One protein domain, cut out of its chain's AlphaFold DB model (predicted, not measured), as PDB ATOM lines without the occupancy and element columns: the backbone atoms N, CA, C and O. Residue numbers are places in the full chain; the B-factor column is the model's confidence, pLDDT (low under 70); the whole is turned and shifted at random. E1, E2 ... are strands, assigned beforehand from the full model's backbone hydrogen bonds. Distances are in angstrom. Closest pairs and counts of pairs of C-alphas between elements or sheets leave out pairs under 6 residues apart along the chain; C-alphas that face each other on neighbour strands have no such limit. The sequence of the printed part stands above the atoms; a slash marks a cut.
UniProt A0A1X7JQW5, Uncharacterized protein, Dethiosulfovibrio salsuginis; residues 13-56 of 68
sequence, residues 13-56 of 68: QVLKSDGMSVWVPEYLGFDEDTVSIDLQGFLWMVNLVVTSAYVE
ATOM      1  N   GLN A  13      49.251 -12.309  24.809       86.06
ATOM      2  CA  GLN A  13      48.468 -13.531  24.867       86.06
ATOM      3  C   GLN A  13      48.590 -14.318  23.553       86.06
ATOM      4  O   GLN A  13      48.797 -13.754  22.474       86.06
ATOM      5  N   VAL A  14      48.457 -15.645  23.635       87.81
ATOM      6  CA  VAL A  14      48.503 -16.538  22.467       87.81
ATOM      7  C   VAL A  14      47.138 -17.154  22.233       87.81
ATOM      8  O   VAL A  14      46.690 -17.990  23.016       87.81
ATOM      9  N   LEU A  15      46.524 -16.810  21.107       85.12
ATOM     10  CA  LEU A  15      45.289 -17.427  20.640       85.12
ATOM     11  C   LEU A  15      45.624 -18.564  19.678       85.12
ATOM     12  O   LEU A  15      46.458 -18.410  18.785       85.12
ATOM     13  N   LYS A  16      44.991 -19.724  19.863       87.81
ATOM     14  CA  LYS A  16      45.215 -20.911  19.029       87.81
ATOM     15  C   LYS A  16      43.891 -21.394  18.453       87.81
ATOM     16  O   LYS A  16      42.980 -21.684  19.219       87.81
ATOM     17  N   SER A  17      43.818 -21.533  17.132       82.62
ATOM     18  CA  SER A  17      42.680 -22.145  16.431       82.62
ATOM     19  C   SER A  17      43.173 -22.906  15.211       82.62
ATOM     20  O   SER A  17      44.048 -22.409  14.510       82.62
ATOM     21  N   ASP A  18      42.647 -24.108  14.970       83.38
ATOM     22  CA  ASP A  18      42.822 -24.872  13.719       83.38
ATOM     23  C   ASP A  18      44.272 -24.991  13.205       83.38
ATOM     24  O   ASP A  18      44.545 -24.962  12.008       83.38
ATOM     25  N   GLY A  19      45.235 -25.121  14.125       84.69
ATOM     26  CA  GLY A  19      46.667 -25.227  13.804       84.69
ATOM     27  C   GLY A  19      47.387 -23.888  13.592       84.69
ATOM     28  O   GLY A  19      48.600 -23.876  13.384       84.69
ATOM     29  N   MET A  20      46.680 -22.764  13.702       82.69
ATOM     30  CA  MET A  20      47.231 -21.412  13.714       82.69
ATOM     31  C   MET A  20      47.488 -20.938  15.149       82.69
ATOM     32  O   MET A  20      46.798 -21.317  16.096       82.69
ATOM     33  N   SER A  21      48.511 -20.101  15.318       87.38
ATOM     34  CA  SER A  21      48.771 -19.368  16.558       87.38
ATOM     35  C   SER A  21      48.892 -17.883  16.245       87.38
ATOM     36  O   SER A  21      49.662 -17.505  15.362       87.38
ATOM     37  N   VAL A  22      48.140 -17.061  16.968       85.06
ATOM     38  CA  VAL A  22      48.140 -15.602  16.853       85.06
ATOM     39  C   VAL A  22      48.638 -15.026  18.170       85.06
ATOM     40  O   VAL A  22      48.121 -15.359  19.234       85.06
ATOM     41  N   TRP A  23      49.662 -14.181  18.089       87.81
ATOM     42  CA  TRP A  23      50.194 -13.444  19.230       87.81
ATOM     43  C   TRP A  23      49.521 -12.084  19.276       87.81
ATOM     44  O   TRP A  23      49.603 -11.318  18.317       87.81
ATOM     45  N   VAL A  24      48.854 -11.801  20.385       86.06
ATOM     46  CA  VAL A  24      48.051 -10.599  20.559       86.06
ATOM     47  C   VAL A  24      48.581  -9.836  21.765       86.06
ATOM     48  O   VAL A  24      48.647 -10.415  22.844       86.06
ATOM     49  N   PRO A  25      48.984  -8.568  21.612       86.19
ATOM     50  CA  PRO A  25      49.341  -7.739  22.750       86.19
ATOM     51  C   PRO A  25      48.202  -7.628  23.770       86.19
ATOM     52  O   PRO A  25      47.053  -7.436  23.387       86.19
ATOM     53  N   GLU A  26      48.522  -7.689  25.061       85.62
ATOM     54  CA  GLU A  26      47.522  -7.649  26.146       85.62
ATOM     55  C   GLU A  26      46.811  -6.295  26.293       85.62
ATOM     56  O   GLU A  26      45.761  -6.223  26.913       85.62
ATOM     57  N   TYR A  27      47.358  -5.222  25.716       84.00
ATOM     58  CA  TYR A  27      46.726  -3.896  25.708       84.00
ATOM     59  C   TYR A  27      45.693  -3.713  24.580       84.00
ATOM     60  O   TYR A  27      45.124  -2.629  24.435       84.00
ATOM     61  N   LEU A  28      45.515  -4.714  23.712       84.12
ATOM     62  CA  LEU A  28      44.497  -4.680  22.666       84.12
ATOM     63  C   LEU A  28      43.226  -5.353  23.169       84.12
ATOM     64  O   LEU A  28      43.240  -6.539  23.497       84.12
ATOM     65  N   GLY A  29      42.137  -4.594  23.149       83.06
ATOM     66  CA  GLY A  29      40.793  -5.128  23.301       83.06
ATOM     67  C   GLY A  29      40.206  -5.510  21.952       83.06
ATOM     68  O   GLY A  29      40.683  -5.077  20.894       83.06
ATOM     69  N   PHE A  30      39.162  -6.330  21.998       86.25
ATOM     70  CA  PHE A  30      38.436  -6.764  20.813       86.25
ATOM     71  C   PHE A  30      36.944  -6.597  21.002       86.25
ATOM     72  O   PHE A  30      36.408  -6.904  22.067       86.25
ATOM     73  N   ASP A  31      36.269  -6.165  19.942       83.00
ATOM     74  CA  ASP A  31      34.813  -6.150  19.929       83.00
ATOM     75  C   ASP A  31      34.285  -7.574  20.160       83.00
ATOM     76  O   ASP A  31      34.715  -8.530  19.509       83.00
ATOM     77  N   GLU A  32      33.362  -7.708  21.116       82.38
ATOM     78  CA  GLU A  32      32.725  -8.982  21.481       82.38
ATOM     79  C   GLU A  32      33.726 -10.095  21.857       82.38
ATOM     80  O   GLU A  32      33.485 -11.273  21.584       82.38
ATOM     81  N   ASP A  33      34.876  -9.725  22.438       79.81
ATOM     82  CA  ASP A  33      35.970 -10.638  22.809       79.81
ATOM     83  C   ASP A  33      36.467 -11.512  21.634       79.81
ATOM     84  O   ASP A  33      37.060 -12.578  21.824       79.81
ATOM     85  N   THR A  34      36.227 -11.073  20.391       81.25
ATOM     86  CA  THR A  34      36.457 -11.874  19.184       81.25
ATOM     87  C   THR A  34      37.487 -11.223  18.270       81.25
ATOM     88  O   THR A  34      37.315 -10.111  17.770       81.25
ATOM     89  N   VAL A  35      38.561 -11.955  17.960       85.06
ATOM     90  CA  VAL A  35      39.584 -11.511  17.002       85.06
ATOM     91  C   VAL A  35      39.153 -11.845  15.574       85.06
ATOM     92  O   VAL A  35      39.227 -12.994  15.144       85.06
ATOM     93  N   SER A  36      38.734 -10.825  14.825       86.38
ATOM     94  CA  SER A  36      38.369 -10.933  13.411       86.38
ATOM     95  C   SER A  36      39.555 -10.553  12.533       86.38
ATOM     96  O   SER A  36      40.005  -9.403  12.532       86.38
ATOM     97  N   ILE A  37      40.058 -11.537  11.791       84.56
ATOM     98  CA  ILE A  37      41.145 -11.371  10.826       84.56
ATOM     99  C   ILE A  37      40.568 -11.528   9.425       84.56
ATOM    100  O   ILE A  37      40.039 -12.585   9.083       84.56
ATOM    101  N   ASP A  38      40.722 -10.489   8.614       85.94
ATOM    102  CA  ASP A  38      40.371 -10.490   7.202       85.94
ATOM    103  C   ASP A  38      41.638 -10.519   6.335       85.94
ATOM    104  O   ASP A  38      42.656  -9.890   6.642       85.94
ATOM    105  N   LEU A  39      41.582 -11.274   5.239       84.88
ATOM    106  CA  LEU A  39      42.662 -11.365   4.262       84.88
ATOM    107  C   LEU A  39      42.291 -10.525   3.048       84.88
ATOM    108  O   LEU A  39      41.641 -10.987   2.110       84.88
ATOM    109  N   GLN A  40      42.753  -9.280   3.052       87.06
ATOM    110  CA  GLN A  40      42.471  -8.342   1.977       87.06
ATOM    111  C   GLN A  40      43.544  -8.448   0.898       87.06
ATOM    112  O   GLN A  40      44.711  -8.096   1.098       87.06
ATOM    113  N   GLY A  41      43.140  -8.973  -0.258       84.50
ATOM    114  CA  GLY A  41      43.996  -9.133  -1.425       84.50
ATOM    115  C   GLY A  41      43.813  -8.018  -2.456       84.50
ATOM    116  O   GLY A  41      42.688  -7.664  -2.798       84.50
ATOM    117  N   PHE A  42      44.916  -7.518  -3.018       82.19
ATOM    118  CA  PHE A  42      44.904  -6.730  -4.253       82.19
ATOM    119  C   PHE A  42      46.001  -7.225  -5.197       82.19
ATOM    120  O   PHE A  42      47.189  -7.195  -4.868       82.19
ATOM    121  N   LEU A  43      45.594  -7.682  -6.386       84.00
ATOM    122  CA  LEU A  43      46.463  -8.355  -7.356       84.00
ATOM    123  C   LEU A  43      47.214  -9.544  -6.723       84.00
ATOM    124  O   LEU A  43      46.600 -10.555  -6.401       84.00
ATOM    125  N   TRP A  44      48.534  -9.429  -6.563       85.88
ATOM    126  CA  TRP A  44      49.431 -10.447  -5.998       85.88
ATOM    127  C   TRP A  44      49.819 -10.180  -4.536       85.88
ATOM    128  O   TRP A  44      50.674 -10.879  -3.994       85.88
ATOM    129  N   MET A  45      49.241  -9.159  -3.899       82.62
ATOM    130  CA  MET A  45      49.510  -8.826  -2.502       82.62
ATOM    131  C   MET A  45      48.338  -9.263  -1.629       82.62
ATOM    132  O   MET A  45      47.189  -8.980  -1.959       82.62
ATOM    133  N   VAL A  46      48.636  -9.923  -0.511       85.56
ATOM    134  CA  VAL A  46      47.661 -10.272   0.527       85.56
ATOM    135  C   VAL A  46      48.088  -9.580   1.810       85.56
ATOM    136  O   VAL A  46      49.219  -9.765   2.260       85.56
ATOM    137  N   ASN A  47      47.191  -8.779   2.378       84.38
ATOM    138  CA  ASN A  47      47.383  -8.129   3.664       84.38
ATOM    139  C   ASN A  47      46.489  -8.792   4.703       84.38
ATOM    140  O   ASN A  47      45.307  -9.031   4.460       84.38
ATOM    141  N   LEU A  48      47.070  -9.069   5.863       83.38
ATOM    142  CA  LEU A  48      46.336  -9.533   7.025       83.38
ATOM    143  C   LEU A  48      45.858  -8.302   7.791       83.38
ATOM    144  O   LEU A  48      46.676  -7.528   8.290       83.38
ATOM    145  N   VAL A  49      44.545  -8.100   7.830       85.31
ATOM    146  CA  VAL A  49      43.909  -6.938   8.452       85.31
ATOM    147  C   VAL A  49      43.101  -7.417   9.647       85.31
ATOM    148  O   VAL A  49      42.261  -8.303   9.522       85.31
ATOM    149  N   VAL A  50      43.355  -6.833  10.814       85.12
ATOM    150  CA  VAL A  50      42.558  -7.086  12.017       85.12
ATOM    151  C   VAL A  50      41.508  -5.988  12.114       85.12
ATOM    152  O   VAL A  50      41.867  -4.815  12.192       85.12
ATOM    153  N   THR A  51      40.226  -6.351  12.067       86.06
ATOM    154  CA  THR A  51      39.126  -5.373  11.980       86.06
ATOM    155  C   THR A  51      38.392  -5.142  13.295       86.06
ATOM    156  O   THR A  51      37.671  -4.160  13.393       86.06
ATOM    157  N   SER A  52      38.560  -6.023  14.285       85.75
ATOM    158  CA  SER A  52      37.864  -5.938  15.578       85.75
ATOM    159  C   SER A  52      38.725  -5.405  16.723       85.75
ATOM    160  O   SER A  52      38.263  -5.378  17.856       85.75
ATOM    161  N   ALA A  53      39.980  -5.026  16.462       85.06
ATOM    162  CA  ALA A  53      40.902  -4.584  17.503       85.06
ATOM    163  C   ALA A  53      40.751  -3.089  17.802       85.06
ATOM    164  O   ALA A  53      40.777  -2.259  16.889       85.06
ATOM    165  N   TYR A  54      40.724  -2.745  19.084       84.75
ATOM    166  CA  TYR A  54      40.890  -1.381  19.574       84.75
ATOM    167  C   TYR A  54      41.982  -1.342  20.645       84.75
ATOM    168  O   TYR A  54      42.306  -2.343  21.284       84.75
ATOM    169  N   VAL A  55      42.594  -0.174  20.830       80.94
ATOM    170  CA  VAL A  55      43.513   0.022  21.953       80.94
ATOM    171  C   VAL A  55      42.656   0.138  23.200       80.94
ATOM    172  O   VAL A  55      41.858   1.071  23.307       80.94
ATOM    173  N   GLU A  56      42.801  -0.804  24.130       68.38
ATOM    174  CA  GLU A  56      42.264  -0.597  25.464       68.38
ATOM    175  C   GLU A  56      43.053   0.549  26.076       68.38
ATOM    176  O   GLU A  56      44.236   0.423  26.408       68.38
TER     177      GLU A  56
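Overview. This is residues 13 to 56 of the 68 residues of an uncharacterized protein of Dethiosulfovibrio salsuginis (UniProt A0A1X7JQW5). Two separate strand hairpins, E4 with E5 and E1 with E2, spread as the arms of an open V, and the short strands E3 and E6 pair at its corner. The E4-E5 arm makes much of the length, while residues 16 to 21, round the turn of the E1-E2 arm, stick out free. The printed part has 44 residues and no named helix; its six named strands, E1 to E6 in chain order, form three antiparallel two-strand sheets, E1-E2, E3-E6 and E4-E5. The class is all strand, and the whole is loose, with a radius of gyration of the C-alphas of 11.8 A and spans of 33 by 24 by 16 A.

Along the chain. E4, residues 37 to 42, and E5, residues 45 to 50, each measure 16.2 A; C-alpha 37 is at (41.145, -11.371, 10.826). E1, residues 13 to 17, begins at C-alpha 13 (48.468, -13.531, 24.867) and measures 13.4 A. E2, residues 20 to 25, measures 16.5 A. E3, residues 28 to 30, measures 6.7 A. E6, residues 53 to 55, measures 6.9 A and ends at C-alpha 55 (43.513, 0.022, 21.953).

Arrangement. E4 and E5 form a hairpin, antiparallel at 154 degrees, with N 40 and O 47 2.9 A apart, within hydrogen-bond range. E5 runs on into E6 across a break of 2 residues, at 59 degrees. E6 is antiparallel to E3 at 137 degrees, with N 29 and O 54 at 2.9 A. E2 and E3 meet only through their link. E1 and E2 form a hairpin, antiparallel at 156 degrees, with N 15 and O 22 at 2.9 A. E1 and E2 are both apart from E4 and E5.

Size, cuts and confidence. The two C-alphas farthest apart, those of Leu 43 and Glu 56, are 34.0 A apart. The printed part has no cut. No link is long; E3 to E4 is short, and the others are tight. Mean pLDDT of the printed part is 84.3, and residue 56 is under 70.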